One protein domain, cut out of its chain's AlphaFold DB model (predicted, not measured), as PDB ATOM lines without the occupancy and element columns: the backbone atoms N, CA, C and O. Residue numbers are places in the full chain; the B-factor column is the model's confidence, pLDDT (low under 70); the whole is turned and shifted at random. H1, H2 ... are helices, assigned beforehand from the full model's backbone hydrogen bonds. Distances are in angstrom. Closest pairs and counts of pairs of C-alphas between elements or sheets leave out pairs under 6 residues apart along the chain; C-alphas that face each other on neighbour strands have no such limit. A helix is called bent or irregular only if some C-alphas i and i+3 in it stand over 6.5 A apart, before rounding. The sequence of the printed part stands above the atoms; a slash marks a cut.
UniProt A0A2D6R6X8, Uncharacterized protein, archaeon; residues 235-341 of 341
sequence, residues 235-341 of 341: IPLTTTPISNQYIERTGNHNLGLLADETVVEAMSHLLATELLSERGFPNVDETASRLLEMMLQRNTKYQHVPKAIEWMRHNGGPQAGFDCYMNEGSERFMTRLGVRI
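Overview. This is residues 235 to 341 of the 341 residues of an uncharacterized protein of archaeon (UniProt A0A2D6R6X8). One long helix, H2, is the core and runs the length of an elongated all-helix domain, with the other four helices packed on it. H1 folds back beside its first part and H3 beside its last part, each making a helical hairpin with it, while H4 crosses it at a steep angle and the sharply kinked H5 packs on it too. The printed part has 107 residues, with five named helices in the order H1 to H5 and no named strand. It is compact, with a radius of gyration of the C-alphas of 13.9 A, and spans 46 by 27 by 24 A.

Arrangement. H1, residues 236 to 250, and H2, residues 253 to 278, form a hairpin: they touch, closest at the C-alphas of Ser 243 and Gly 256, 4.7 A apart, and run opposite ways at a shallow tilt of 20 degrees. H2 is the hub, touching four helices. H3, residues 284 to 298, makes a second hairpin with H2, whose residues 269 to 277 alone touch it; the closest C-alphas, of Thr 273 and Val 284, are 6.3 A apart, with a shallow tilt of 22 degrees. H4, residues 300 to 314, touches H3 only at the corner, and only just, with 3 pairs of C-alphas within 8 A. H4 touches H2 at a steep tilt of 53 degrees, with the C-alphas of Thr 262 and Val 305 closest at 5.1 A. H5, residues 318 to 336, touches H2, closest at the C-alphas of Met 267 and Pro 318, 5.2 A apart, and runs opposite ways at a shallow tilt of 24 degrees. H5 touches H1 with residues 325 to 330 alone, closest at the C-alphas of Ser 243 and Ser 330, 6.0 A apart. H1, H2 and H5 form an up and down bundle, each helix running against the one before it. H4 and H5 touch at the C-alphas of Met 312 and Gly 321, 5.5 A apart. H1 is apart from H3 and H4, and H3 from H5. Every O i to N i+4 pair is within hydrogen-bond range in H2 and H3, against 9 of 11 in H1, 7 of 11 in H4 and 12 of 15 in H5.

Along the chain. H1 begins at C-alpha 236, (-3.990, -2.026, 37.792), and is 20.1 A long. H2 measures 37.6 A and ends at C-alpha 278, (-1.286, -24.565, 29.611). H3 is 21.4 A long. H4, 24.0 A, is irregular, with C-alphas 301 and 304 7.4 A apart. H5, 15.0 A, is irregular too, with C-alphas 327 and 330 9.6 A apart and a kink of 131 degrees near residue 329; it ends at C-alpha 336, (9.397, -7.952, 51.568).

Size, cuts and confidence. The two C-alphas farthest apart are those of Arg 249 and Pro 282, at 45.8 A. The printed part has no cut, and its four links are tight. The mean pLDDT of the printed part is 92.0, and residue 341, the chain's last, is the one residue under 70.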
ATOM      1  N   ILE A 235      -4.944  -5.743  35.719       94.25
ATOM      2  CA  ILE A 235      -4.584  -5.823  37.147       94.25
ATOM      3  C   ILE A 235      -4.552  -4.434  37.828       94.25
ATOM      4  O   ILE A 235      -5.122  -4.318  38.921       94.25
ATOM      5  N   PRO A 236      -4.007  -3.367  37.199       92.19
ATOM      6  CA  PRO A 236      -3.990  -2.026  37.792       92.19
ATOM      7  C   PRO A 236      -5.371  -1.476  38.163       92.19
ATOM      8  O   PRO A 236      -5.493  -0.698  39.108       92.19
ATOM      9  N   LEU A 237      -6.444  -1.908  37.491       89.50
ATOM     10  CA  LEU A 237      -7.805  -1.471  37.827       89.50
ATOM     11  C   LEU A 237      -8.183  -1.812  39.272       89.50
ATOM     12  O   LEU A 237      -8.985  -1.104  39.880       89.50
ATOM     13  N   THR A 238      -7.575  -2.860  39.832       90.56
ATOM     14  CA  THR A 238      -7.747  -3.241  41.237       90.56
ATOM     15  C   THR A 238      -6.625  -2.714  42.133       90.56
ATOM     16  O   THR A 238      -6.898  -2.303  43.261       90.56
ATOM     17  N   THR A 239      -5.370  -2.712  41.667       92.44
ATOM     18  CA  THR A 239      -4.207  -2.411  42.524       92.44
ATOM     19  C   THR A 239      -3.895  -0.916  42.636       92.44
ATOM     20  O   THR A 239      -3.561  -0.445  43.726       92.44
ATOM     21  N   THR A 240      -4.086  -0.126  41.577       91.12
ATOM     22  CA  THR A 240      -3.746   1.307  41.563       91.12
ATOM     23  C   THR A 240      -4.537   2.166  42.571       91.12
ATOM     24  O   THR A 240      -4.007   3.158  43.081       91.12
ATOM     25  N   PRO A 241      -5.784   1.833  42.956       89.94
ATOM     26  CA  PRO A 241      -6.427   2.422  44.132       89.94
ATOM     27  C   PRO A 241      -5.584   2.358  45.420       89.94
ATOM     28  O   PRO A 241      -5.511   3.345  46.154       89.94
ATOM     29  N   ILE A 242      -4.911   1.232  45.680       91.19
ATOM     30  CA  ILE A 242      -4.097   1.017  46.888       91.19
ATOM     31  C   ILE A 242      -2.832   1.882  46.854       91.19
ATOM     32  O   ILE A 242      -2.497   2.528  47.852       91.19
ATOM     33  N   SER A 243      -2.155   1.952  45.702       91.44
ATOM     34  CA  SER A 243      -0.987   2.825  45.539       91.44
ATOM     35  C   SER A 243      -1.354   4.295  45.712       91.44
ATOM     36  O   SER A 243      -0.657   5.013  46.425       91.44
ATOM     37  N   ASN A 244      -2.487   4.740  45.161       88.62
ATOM     38  CA  ASN A 244      -2.945   6.119  45.333       88.62
ATOM     39  C   ASN A 244      -3.257   6.465  46.791       88.62
ATOM     40  O   ASN A 244      -2.842   7.523  47.254       88.62
ATOM     41  N   GLN A 245      -3.891   5.570  47.556       88.88
ATOM     42  CA  GLN A 245      -4.104   5.796  48.993       88.88
ATOM     43  C   GLN A 245      -2.779   5.951  49.754       88.88
ATOM     44  O   GLN A 245      -2.655   6.800  50.640       88.88
ATOM     45  N   TYR A 246      -1.767   5.148  49.409       89.75
ATOM     46  CA  TYR A 246      -0.427   5.287  49.978       89.75
ATOM     47  C   TYR A 246       0.201   6.646  49.630       89.75
ATOM     48  O   TYR A 246       0.756   7.313  50.510       89.75
ATOM     49  N   ILE A 247       0.091   7.071  48.369       89.75
ATOM     50  CA  ILE A 247       0.616   8.350  47.877       89.75
ATOM     51  C   ILE A 247      -0.068   9.525  48.579       89.75
ATOM     52  O   ILE A 247       0.619  10.414  49.073       89.75
ATOM     53  N   GLU A 248      -1.396   9.508  48.691       88.44
ATOM     54  CA  GLU A 248      -2.174  10.549  49.371       88.44
ATOM     55  C   GLU A 248      -1.795  10.661  50.855       88.44
ATOM     56  O   GLU A 248      -1.641  11.762  51.381       88.44
ATOM     57  N   ARG A 249      -1.589   9.523  51.532       90.25
ATOM     58  CA  ARG A 249      -1.239   9.486  52.959       90.25
ATOM     59  C   ARG A 249       0.194   9.939  53.247       90.25
ATOM     60  O   ARG A 249       0.434  10.543  54.288       90.25
ATOM     61  N   THR A 250       1.154   9.580  52.393       89.88
ATOM     62  CA  THR A 250       2.596   9.744  52.681       89.88
ATOM     63  C   THR A 250       3.278  10.839  51.866       89.88
ATOM     64  O   THR A 250       4.379  11.261  52.208       89.88
ATOM     65  N   GLY A 251       2.672  11.271  50.759       88.62
ATOM     66  CA  GLY A 251       3.297  12.133  49.756       88.62
ATOM     67  C   GLY A 251       4.353  11.437  48.885       88.62
ATOM     68  O   GLY A 251       4.869  12.051  47.946       88.62
ATOM     69  N   ASN A 252       4.681  10.162  49.142       88.88
ATOM     70  CA  ASN A 252       5.734   9.438  48.431       88.88
ATOM     71  C   ASN A 252       5.214   8.819  47.121       88.88
ATOM     72  O   ASN A 252       4.933   7.622  47.028       88.88
ATOM     73  N   HIS A 253       5.115   9.666  46.097       88.19
ATOM     74  CA  HIS A 253       4.651   9.306  44.754       88.19
ATOM     75  C   HIS A 253       5.487   8.193  44.115       88.19
ATOM     76  O   HIS A 253       4.938   7.218  43.604       88.19
ATOM     77  N   ASN A 254       6.815   8.314  44.175       88.44
ATOM     78  CA  ASN A 254       7.718   7.388  43.496       88.44
ATOM     79  C   ASN A 254       7.578   5.965  44.030       88.44
ATOM     80  O   ASN A 254       7.505   5.031  43.238       88.44
ATOM     81  N   LEU A 255       7.507   5.789  45.354       88.44
ATOM     82  CA  LEU A 255       7.369   4.454  45.922       88.44
ATOM     83  C   LEU A 255       5.999   3.839  45.624       88.44
ATOM     84  O   LEU A 255       5.939   2.658  45.297       88.44
ATOM     85  N   GLY A 256       4.916   4.620  45.716       90.94
ATOM     86  CA  GLY A 256       3.570   4.121  45.421       90.94
ATOM     87  C   GLY A 256       3.459   3.587  43.993       90.94
ATOM     88  O   GLY A 256       3.043   2.446  43.796       90.94
ATOM     89  N   LEU A 257       3.918   4.377  43.014       90.88
ATOM     90  CA  LEU A 257       3.926   3.981  41.601       90.88
ATOM     91  C   LEU A 257       4.866   2.799  41.338       90.88
ATOM     92  O   LEU A 257       4.500   1.869  40.626       90.88
ATOM     93  N   LEU A 258       6.061   2.805  41.935       93.12
ATOM     94  CA  LEU A 258       7.030   1.720  41.780       93.12
ATOM     95  C   LEU A 258       6.491   0.393  42.321       93.12
ATOM     96  O   LEU A 258       6.691  -0.645  41.697       93.12
ATOM     97  N   ALA A 259       5.818   0.421  43.471       95.19
ATOM     98  CA  ALA A 259       5.242  -0.770  44.079       95.19
ATOM     99  C   ALA A 259       4.095  -1.343  43.238       95.19
ATOM    100  O   ALA A 259       4.048  -2.556  43.048       95.19
ATOM    101  N   ASP A 260       3.206  -0.480  42.732       95.12
ATOM    102  CA  ASP A 260       2.104  -0.876  41.843       95.12
ATOM    103  C   ASP A 260       2.628  -1.505  40.548       95.12
ATOM    104  O   ASP A 260       2.292  -2.639  40.226       95.12
ATOM    105  N   GLU A 261       3.556  -0.834  39.862       94.81
ATOM    106  CA  GLU A 261       4.172  -1.377  38.648       94.81
ATOM    107  C   GLU A 261       4.875  -2.713  38.930       94.81
ATOM    108  O   GLU A 261       4.761  -3.664  38.160       94.81
ATOM    109  N   THR A 262       5.582  -2.819  40.060       96.94
ATOM    110  CA  THR A 262       6.314  -4.040  40.412       96.94
ATOM    111  C   THR A 262       5.372  -5.225  40.617       96.94
ATOM    112  O   THR A 262       5.662  -6.311  40.111       96.94
ATOM    113  N   VAL A 263       4.260  -5.049  41.347       97.62
ATOM    114  CA  VAL A 263       3.299  -6.143  41.567       97.62
ATOM    115  C   VAL A 263       2.563  -6.499  40.276       97.62
ATOM    116  O   VAL A 263       2.476  -7.681  39.944       97.62
ATOM    117  N   VAL A 264       2.111  -5.496  39.514       96.25
ATOM    118  CA  VAL A 264       1.363  -5.676  38.263       96.25
ATOM    119  C   VAL A 264       2.189  -6.463  37.257       96.25
ATOM    120  O   VAL A 264       1.719  -7.467  36.723       96.25
ATOM    121  N   GLU A 265       3.429  -6.051  37.014       96.38
ATOM    122  CA  GLU A 265       4.267  -6.669  35.987       96.38
ATOM    123  C   GLU A 265       4.751  -8.058  36.400       96.38
ATOM    124  O   GLU A 265       4.801  -8.968  35.573       96.38
ATOM    125  N   ALA A 266       5.047  -8.268  37.687       97.75
ATOM    126  CA  ALA A 266       5.410  -9.591  38.189       97.75
ATOM    127  C   ALA A 266       4.245 -10.584  38.074       97.75
ATOM    128  O   ALA A 266       4.435 -11.703  37.592       97.75
ATOM    129  N   MET A 267       3.032 -10.167  38.456       97.88
ATOM    130  CA  MET A 267       1.828 -10.980  38.277       97.88
ATOM    131  C   MET A 267       1.553 -11.249  36.798       97.88
ATOM    132  O   MET A 267       1.303 -12.392  36.425       97.88
ATOM    133  N   SER A 268       1.645 -10.222  35.951       96.56
ATOM    134  CA  SER A 268       1.421 -10.338  34.506       96.56
ATOM    135  C   SER A 268       2.393 -11.321  33.865       96.56
ATOM    136  O   SER A 268       1.985 -12.156  33.059       96.56
ATOM    137  N   HIS A 269       3.666 -11.272  34.266       96.50
ATOM    138  CA  HIS A 269       4.700 -12.190  33.801       96.50
ATOM    139  C   HIS A 269       4.381 -13.643  34.154       96.50
ATOM    140  O   HIS A 269       4.380 -14.511  33.277       96.50
ATOM    141  N   LEU A 270       4.059 -13.900  35.423       97.31
ATOM    142  CA  LEU A 270       3.739 -15.242  35.903       97.31
ATOM    143  C   LEU A 270       2.457 -15.790  35.266       97.31
ATOM    144  O   LEU A 270       2.481 -16.889  34.720       97.31
ATOM    145  N   LEU A 271       1.374 -15.010  35.251       97.31
ATOM    146  CA  LEU A 271       0.086 -15.425  34.689       97.31
ATOM    147  C   LEU A 271       0.167 -15.689  33.182       97.31
ATOM    148  O   LEU A 271      -0.378 -16.682  32.701       97.31
ATOM    149  N   ALA A 272       0.881 -14.849  32.428       96.12
ATOM    150  CA  ALA A 272       1.086 -15.090  31.003       96.12
ATOM    151  C   ALA A 272       1.927 -16.346  30.756       96.12
ATOM    152  O   ALA A 272       1.601 -17.129  29.867       96.12
ATOM    153  N   THR A 273       2.981 -16.561  31.550       96.12
ATOM    154  CA  THR A 273       3.823 -17.765  31.470       96.12
ATOM    155  C   THR A 273       2.992 -19.022  31.739       96.12
ATOM    156  O   THR A 273       3.034 -19.969  30.952       96.12
ATOM    157  N   GLU A 274       2.178 -19.019  32.796       96.62
ATOM    158  CA  GLU A 274       1.285 -20.133  33.130       96.62
ATOM    159  C   GLU A 274       0.274 -20.406  32.009       96.62
ATOM    160  O   GLU A 274       0.191 -21.532  31.517       96.62
ATOM    161  N   LEU A 275      -0.425 -19.374  31.522       95.88
ATOM    162  CA  LEU A 275      -1.401 -19.518  30.440       95.88
ATOM    163  C   LEU A 275      -0.761 -20.046  29.147       95.88
ATOM    164  O   LEU A 275      -1.322 -20.918  28.482       95.88
ATOM    165  N   LEU A 276       0.410 -19.533  28.764       93.94
ATOM    166  CA  LEU A 276       1.122 -19.993  27.568       93.94
ATOM    167  C   LEU A 276       1.551 -21.459  27.700       93.94
ATOM    168  O   LEU A 276       1.434 -22.218  26.734       93.94
ATOM    169  N   SER A 277       1.985 -21.867  28.895       94.94
ATOM    170  CA  SER A 277       2.330 -23.256  29.203       94.94
ATOM    171  C   SER A 277       1.108 -24.177  29.106       94.94
ATOM    172  O   SER A 277       1.149 -25.177  28.387       94.94
ATOM    173  N   GLU A 278      -0.030 -23.799  29.702       94.38
ATOM    174  CA  GLU A 278      -1.286 -24.565  29.611       94.38
ATOM    175  C   GLU A 278      -1.789 -24.715  28.166       94.38
ATOM    176  O   GLU A 278      -2.397 -25.724  27.789       94.38
ATOM    177  N   ARG A 279      -1.507 -23.723  27.318       89.56
ATOM    178  CA  ARG A 279      -1.843 -23.748  25.888       89.56
ATOM    179  C   ARG A 279      -0.845 -24.544  25.041       89.56
ATOM    180  O   ARG A 279      -1.102 -24.733  23.849       89.56
ATOM    181  N   GLY A 280       0.234 -25.057  25.632       90.69
ATOM    182  CA  GLY A 280       1.256 -25.850  24.949       90.69
ATOM    183  C   GLY A 280       2.146 -25.019  24.027       90.69
ATOM    184  O   GLY A 280       2.589 -25.520  22.991       90.69
ATOM    185  N   PHE A 281       2.365 -23.744  24.354       87.50
ATOM    186  CA  PHE A 281       3.287 -22.905  23.600       87.50
ATOM    187  C   PHE A 281       4.728 -23.412  23.814       87.50
ATOM    188  O   PHE A 281       5.111 -23.698  24.946       87.50
ATOM    189  N   PRO A 282       5.542 -23.591  22.762       87.12
ATOM    190  CA  PRO A 282       6.911 -24.070  22.926       87.12
ATOM    191  C   PRO A 282       7.809 -22.981  23.532       87.12
ATOM    192  O   PRO A 282       7.615 -21.797  23.266       87.12
ATOM    193  N   ASN A 283       8.830 -23.385  24.295       91.06
ATOM    194  CA  ASN A 283       9.869 -22.497  24.842       91.06
ATOM    195  C   ASN A 283       9.311 -21.294  25.632       91.06
ATOM    196  O   ASN A 283       9.797 -20.166  25.491       91.06
ATOM    197  N   VAL A 284       8.272 -21.523  26.446       90.81
ATOM    198  CA  VAL A 284       7.631 -20.461  27.240       90.81
ATOM    199  C   VAL A 284       8.635 -19.778  28.157       90.81
ATOM    200  O   VAL A 284       8.739 -18.557  28.117       90.81
ATOM    201  N   ASP A 285       9.417 -20.548  28.917       89.31
ATOM    202  CA  ASP A 285      10.355 -19.998  29.902       89.31
ATOM    203  C   ASP A 285      11.442 -19.133  29.254       89.31
ATOM    204  O   ASP A 285      11.756 -18.049  29.749       89.31
ATOM    205  N   GLU A 286      11.981 -19.568  28.110       91.75
ATOM    206  CA  GLU A 286      12.960 -18.800  27.332       91.75
ATOM    207  C   GLU A 286      12.334 -17.497  26.810       91.75
ATOM    208  O   GLU A 286      12.906 -16.413  26.950       91.75
ATOM    209  N   THR A 287      11.122 -17.585  26.254       87.75
ATOM    210  CA  THR A 287      10.390 -16.428  25.727       87.75
ATOM    211  C   THR A 287      10.079 -15.422  26.832       87.75
ATOM    212  O   THR A 287      10.319 -14.227  26.657       87.75
ATOM    213  N   ALA A 288       9.588 -15.898  27.975       89.06
ATOM    214  CA  ALA A 288       9.239 -15.076  29.121       89.06
ATOM    215  C   ALA A 288      10.478 -14.410  29.738       89.06
ATOM    216  O   ALA A 288      10.439 -13.218  30.046       89.06
ATOM    217  N   SER A 289      11.591 -15.138  29.863       90.44
ATOM    218  CA  SER A 289      12.857 -14.594  30.376       90.44
ATOM    219  C   SER A 289      13.405 -13.500  29.463       90.44
ATOM    220  O   SER A 289      13.711 -12.403  29.924       90.44
ATOM    221  N   ARG A 290      13.421 -13.736  28.145       89.62
ATOM    222  CA  ARG A 290      13.869 -12.742  27.163       89.62
ATOM    223  C   ARG A 290      13.023 -11.470  27.193       89.62
ATOM    224  O   ARG A 290      13.554 -10.369  27.070       89.62
ATOM    225  N   LEU A 291      11.704 -11.596  27.329       87.56
ATOM    226  CA  LEU A 291      10.832 -10.424  27.394       87.56
ATOM    227  C   LEU A 291      11.037  -9.632  28.693       87.56
ATOM    228  O   LEU A 291      11.045  -8.403  28.644       87.56
ATOM    229  N   LEU A 292      11.288 -10.315  29.814       90.25
ATOM    230  CA  LEU A 292      11.664  -9.669  31.072       90.25
ATOM    231  C   LEU A 292      12.993  -8.909  30.939       90.25
ATOM    232  O   LEU A 292      13.074  -7.747  31.331       90.25
ATOM    233  N   GLU A 293      14.013  -9.508  30.321       90.38
ATOM    234  CA  GLU A 293      15.284  -8.828  30.033       90.38
ATOM    235  C   GLU A 293      15.086  -7.580  29.163       90.38
ATOM    236  O   GLU A 293      15.622  -6.513  29.469       90.38
ATOM    237  N   MET A 294      14.262  -7.679  28.113       85.88
ATOM    238  CA  MET A 294      13.925  -6.535  27.264       85.88
ATOM    239  C   MET A 294      13.219  -5.415  28.041       85.88
ATOM    240  O   MET A 294      13.448  -4.240  27.747       85.88
ATOM    241  N   MET A 295      12.361  -5.743  29.012       85.44
ATOM    242  CA  MET A 295      11.730  -4.746  29.886       85.44
ATOM    243  C   MET A 295      12.763  -4.060  30.786       85.44
ATOM    244  O   MET A 295      12.810  -2.830  30.830       85.44
ATOM    245  N   LEU A 296      13.637  -4.838  31.433       87.06
ATOM    246  CA  LEU A 296      14.683  -4.338  32.332       87.06
ATOM    247  C   LEU A 296      15.678  -3.407  31.627       87.06
ATOM    248  O   LEU A 296      16.084  -2.397  32.196       87.06
ATOM    249  N   GLN A 297      16.039  -3.712  30.380       85.69
ATOM    250  CA  GLN A 297      16.943  -2.878  29.580       85.69
ATOM    251  C   GLN A 297      16.333  -1.523  29.197       85.69
ATOM    252  O   GLN A 297      17.064  -0.569  28.943       85.69
ATOM    253  N   ARG A 298      15.000  -1.429  29.123       80.31
ATOM    254  CA  ARG A 298      14.302  -0.222  28.657       80.31
ATOM    255  C   ARG A 298      14.026   0.781  29.763       80.31
ATOM    256  O   ARG A 298      13.968   1.974  29.477       80.31
ATOM    257  N   ASN A 299      13.771   0.322  30.987       79.56
ATOM    258  CA  ASN A 299      13.382   1.217  32.069       79.56
ATOM    259  C   ASN A 299      13.770   0.659  33.444       79.56
ATOM    260  O   ASN A 299      13.380  -0.447  33.819       79.56
ATOM    261  N   THR A 300      14.480   1.473  34.226       82.69
ATOM    262  CA  THR A 300      14.932   1.139  35.582       82.69
ATOM    263  C   THR A 300      13.781   0.924  36.561       82.69
ATOM    264  O   THR A 300      13.969   0.221  37.553       82.69
ATOM    265  N   LYS A 301      12.568   1.427  36.279       84.19
ATOM    266  CA  LYS A 301      11.385   1.165  37.116       84.19
ATOM    267  C   LYS A 301      11.059  -0.331  37.247       84.19
ATOM    268  O   LYS A 301      10.488  -0.742  38.248       84.19
ATOM    269  N   TYR A 302      11.479  -1.157  36.286       89.25
ATOM    270  CA  TYR A 302      11.241  -2.603  36.298       89.25
ATOM    271  C   TYR A 302      12.272  -3.404  37.104       89.25
ATOM    272  O   TYR A 302      12.141  -4.619  37.226       89.25
ATOM    273  N   GLN A 303      13.287  -2.760  37.692       92.81
ATOM    274  CA  GLN A 303      14.401  -3.447  38.366       92.81
ATOM    275  C   GLN A 303      13.980  -4.375  39.523       92.81
ATOM    276  O   GLN A 303      14.734  -5.269  39.905       92.81
ATOM    277  N   HIS A 304      12.795  -4.164  40.104       95.94
ATOM    278  CA  HIS A 304      12.278  -4.973  41.213       95.94
ATOM    279  C   HIS A 304      11.342  -6.103  40.769       95.94
ATOM    280  O   HIS A 304      11.074  -7.001  41.567       95.94
ATOM    281  N   VAL A 305      10.914  -6.120  39.503       96.88
ATOM    282  CA  VAL A 305      10.033  -7.162  38.949       96.88
ATOM    283  C   VAL A 305      10.638  -8.566  39.105       96.88
ATOM    284  O   VAL A 305       9.927  -9.442  39.594       96.88
ATOM    285  N   PRO A 306      11.937  -8.820  38.823       96.56
ATOM    286  CA  PRO A 306      12.520 -10.151  39.020       96.56
ATOM    287  C   PRO A 306      12.450 -10.637  40.472       96.56
ATOM    288  O   PRO A 306      12.128 -11.798  40.714       96.56
ATOM    289  N   LYS A 307      12.680  -9.739  41.442       97.00
ATOM    290  CA  LYS A 307      12.581 -10.069  42.874       97.00
ATOM    291  C   LYS A 307      11.149 -10.410  43.271       97.00
ATOM    292  O   LYS A 307      10.933 -11.334  44.047       97.00
ATOM    293  N   ALA A 308      10.175  -9.674  42.738       98.00
ATOM    294  CA  ALA A 308       8.763  -9.947  42.966       98.00
ATOM    295  C   ALA A 308       8.334 -11.291  42.358       98.00
ATOM    296  O   ALA A 308       7.672 -12.070  43.036       98.00
ATOM    297  N   ILE A 309       8.775 -11.607  41.135       97.75
ATOM    298  CA  ILE A 309       8.541 -12.907  40.485       97.75
ATOM    299  C   ILE A 309       9.104 -14.051  41.340       97.75
ATOM    300  O   ILE A 309       8.404 -15.029  41.601       97.75
ATOM    301  N   GLU A 310      10.359 -13.936  41.782       97.00
ATOM    302  CA  GLU A 310      11.015 -14.937  42.631       97.00
ATOM    303  C   GLU A 310      10.270 -15.120  43.958       97.00
ATOM    304  O   GLU A 310       9.922 -16.242  44.333       97.00
ATOM    305  N   TRP A 311       9.942 -14.015  44.632       97.69
ATOM    306  CA  TRP A 311       9.185 -14.043  45.878       97.69
ATOM    307  C   TRP A 311       7.817 -14.714  45.694       97.69
ATOM    308  O   TRP A 311       7.477 -15.617  46.455       97.69
ATOM    309  N   MET A 312       7.054 -14.343  44.661       97.88
ATOM    310  CA  MET A 312       5.740 -14.931  44.385       97.88
ATOM    311  C   MET A 312       5.850 -16.436  44.123       97.88
ATOM    312  O   MET A 312       5.107 -17.209  44.723       97.88
ATOM    313  N   ARG A 313       6.820 -16.888  43.314       96.38
ATOM    314  CA  ARG A 313       7.052 -18.325  43.060       96.38
ATOM    315  C   ARG A 313       7.311 -19.117  44.342       96.38
ATOM    316  O   ARG A 313       6.810 -20.230  44.474       96.38
ATOM    317  N   HIS A 314       8.042 -18.543  45.296       96.94
ATOM    318  CA  HIS A 314       8.309 -19.185  46.585       96.94
ATOM    319  C   HIS A 314       7.128 -19.157  47.563       96.94
ATOM    320  O   HIS A 314       7.100 -19.970  48.483       96.94
ATOM    321  N   ASN A 315       6.159 -18.257  47.376       95.94
ATOM    322  CA  ASN A 315       5.078 -18.016  48.336       95.94
ATOM    323  C   ASN A 315       3.686 -18.432  47.830       95.94
ATOM    324  O   ASN A 315       2.689 -18.054  48.431       95.94
ATOM    325  N   GLY A 316       3.599 -19.237  46.766       92.94
ATOM    326  CA  GLY A 316       2.319 -19.768  46.270       92.94
ATOM    327  C   GLY A 316       1.789 -19.105  44.996       92.94
ATOM    328  O   GLY A 316       0.623 -19.283  44.655       92.94
ATOM    329  N   GLY A 317       2.636 -18.378  44.270       96.38
ATOM    330  CA  GLY A 317       2.357 -17.865  42.930       96.38
ATOM    331  C   GLY A 317       1.724 -16.467  42.899       96.38
ATOM    332  O   GLY A 317       1.840 -15.701  43.859       96.38
ATOM    333  N   PRO A 318       1.069 -16.111  41.779       97.12
ATOM    334  CA  PRO A 318       0.487 -14.783  41.556       97.12
ATOM    335  C   PRO A 318      -0.525 -14.330  42.617       97.12
ATOM    336  O   PRO A 318      -0.514 -13.160  42.997       97.12
ATOM    337  N   GLN A 319      -1.362 -15.242  43.138       97.38
ATOM    338  CA  GLN A 319      -2.343 -14.923  44.189       97.38
ATOM    339  C   GLN A 319      -1.663 -14.404  45.459       97.38
ATOM    340  O   GLN A 319      -2.108 -13.418  46.030       97.38
ATOM    341  N   ALA A 320      -0.555 -15.019  45.882       95.81
ATOM    342  CA  ALA A 320       0.166 -14.579  47.074       95.81
ATOM    343  C   ALA A 320       0.748 -13.166  46.904       95.81
ATOM    344  O   ALA A 320       0.773 -12.378  47.849       95.81
ATOM    345  N   GLY A 321       1.187 -12.835  45.684       96.19
ATOM    346  CA  GLY A 321       1.578 -11.482  45.294       96.19
ATOM    347  C   GLY A 321       0.439 -10.482  45.442       96.19
ATOM    348  O   GLY A 321       0.598  -9.457  46.107       96.19
ATOM    349  N   PHE A 322      -0.712 -10.822  44.863       97.00
ATOM    350  CA  PHE A 322      -1.927 -10.023  44.940       97.00
ATOM    351  C   PHE A 322      -2.376  -9.805  46.390       97.00
ATOM    352  O   PHE A 322      -2.491  -8.664  46.829       97.00
ATOM    353  N   ASP A 323      -2.542 -10.878  47.163       96.75
ATOM    354  CA  ASP A 323      -2.995 -10.823  48.555       96.75
ATOM    355  C   ASP A 323      -2.046 -10.003  49.423       96.75
ATOM    356  O   ASP A 323      -2.487  -9.189  50.234       96.75
ATOM    357  N   CYS A 324      -0.735 -10.183  49.253       95.62
ATOM    358  CA  CYS A 324       0.248  -9.395  49.983       95.62
ATOM    359  C   CYS A 324       0.097  -7.903  49.673       95.62
ATOM    360  O   CYS A 324       0.095  -7.084  50.591       95.62
ATOM    361  N   TYR A 325      -0.028  -7.539  48.398       96.56
ATOM    362  CA  TYR A 325      -0.142  -6.141  48.000       96.56
ATOM    363  C   TYR A 325      -1.452  -5.511  48.480       96.56
ATOM    364  O   TYR A 325      -1.437  -4.429  49.067       96.56
ATOM    365  N   MET A 326      -2.573  -6.208  48.290       95.50
ATOM    366  CA  MET A 326      -3.899  -5.717  48.667       95.50
ATOM    367  C   MET A 326      -4.075  -5.607  50.187       95.50
ATOM    368  O   MET A 326      -4.726  -4.673  50.652       95.50
ATOM    369  N   ASN A 327      -3.478  -6.512  50.971       94.75
ATOM    370  CA  ASN A 327      -3.621  -6.512  52.431       94.75
ATOM    371  C   ASN A 327      -2.576  -5.647  53.148       94.75
ATOM    372  O   ASN A 327      -2.871  -5.056  54.188       94.75
ATOM    373  N   GLU A 328      -1.344  -5.591  52.638       92.56
ATOM    374  CA  GLU A 328      -0.230  -4.939  53.336       92.56
ATOM    375  C   GLU A 328       0.166  -3.583  52.734       92.56
ATOM    376  O   GLU A 328       0.823  -2.782  53.407       92.56
ATOM    377  N   GLY A 329      -0.260  -3.299  51.501       92.06
ATOM    378  CA  GLY A 329      -0.001  -2.051  50.792       92.06
ATOM    379  C   GLY A 329       1.420  -1.918  50.234       92.06
ATOM    380  O   GLY A 329       2.294  -2.767  50.427       92.06
ATOM    381  N   SER A 330       1.657  -0.799  49.543       93.69
ATOM    382  CA  SER A 330       2.869  -0.542  48.753       93.69
ATOM    383  C   SER A 330       4.176  -0.680  49.546       93.69
ATOM    384  O   SER A 330       5.107  -1.345  49.100       93.69
ATOM    385  N   GLU A 331       4.256  -0.084  50.738       92.44
ATOM    386  CA  GLU A 331       5.481  -0.049  51.553       92.44
ATOM    387  C   GLU A 331       5.902  -1.439  52.049       92.44
ATOM    388  O   GLU A 331       7.056  -1.853  51.900       92.44
ATOM    389  N   ARG A 332       4.960  -2.197  52.618       92.44
ATOM    390  CA  ARG A 332       5.251  -3.534  53.149       92.44
ATOM    391  C   ARG A 332       5.571  -4.523  52.040       92.44
ATOM    392  O   ARG A 332       6.524  -5.288  52.190       92.44
ATOM    393  N   PHE A 333       4.853  -4.456  50.917       95.25
ATOM    394  CA  PHE A 333       5.174  -5.255  49.737       95.25
ATOM    395  C   PHE A 333       6.625  -5.018  49.295       95.25
ATOM    396  O   PHE A 333       7.404  -5.963  49.212       95.25
ATOM    397  N   MET A 334       7.038  -3.758  49.129       95.25
ATOM    398  CA  MET A 334       8.409  -3.425  48.723       95.25
ATOM    399  C   MET A 334       9.461  -3.831  49.769       95.25
ATOM    400  O   MET A 334      10.534  -4.325  49.410       95.25
ATOM    401  N   THR A 335       9.139  -3.723  51.061       93.88
ATOM    402  CA  THR A 335      10.012  -4.175  52.157       93.88
ATOM    403  C   THR A 335      10.269  -5.684  52.086       93.88
ATOM    404  O   THR A 335      11.405  -6.124  52.270       93.88
ATOM    405  N   ARG A 336       9.252  -6.494  51.754       92.25
ATOM    406  CA  ARG A 336       9.397  -7.952  51.568       92.25
ATOM    407  C   ARG A 336      10.314  -8.316  50.406       92.25
ATOM    408  O   ARG A 336      10.977  -9.347  50.463       92.25
ATOM    409  N   LEU A 337      10.411  -7.451  49.399       93.69
ATOM    410  CA  LEU A 337      11.355  -7.596  48.286       93.69
ATOM    411  C   LEU A 337      12.782  -7.136  48.647       93.69
ATOM    412  O   LEU A 337      13.668  -7.092  47.785       93.69
ATOM    413  N   GLY A 338      13.020  -6.754  49.908       89.31
ATOM    414  CA  GLY A 338      14.302  -6.240  50.381       89.31
ATOM    415  C   GLY A 338      14.644  -4.861  49.814       89.31
ATOM    416  O   GLY A 338      15.822  -4.503  49.747       89.31
ATOM    417  N   VAL A 339      13.642  -4.099  49.364       86.19
ATOM    418  CA  VAL A 339      13.822  -2.703  48.963       86.19
ATOM    419  C   VAL A 339      13.767  -1.864  50.231       86.19
ATOM    420  O   VAL A 339      12.755  -1.848  50.926       86.19
ATOM    421  N   ARG A 340      14.889  -1.223  50.571       72.12
ATOM    422  CA  ARG A 340      14.950  -0.282  51.693       72.12
ATOM    423  C   ARG A 340      14.267   1.010  51.263       72.12
ATOM    424  O   ARG A 340      14.601   1.535  50.201       72.12
ATOM    425  N   ILE A 341      13.313   1.452  52.072       63.94
ATOM    426  CA  ILE A 341      12.446   2.606  51.828       63.94
ATOM    427  C   ILE A 341      12.912   3.760  52.702       63.94
ATOM    428  O   ILE A 341      13.279   3.482  53.869       63.94
TER     429      ILE A 341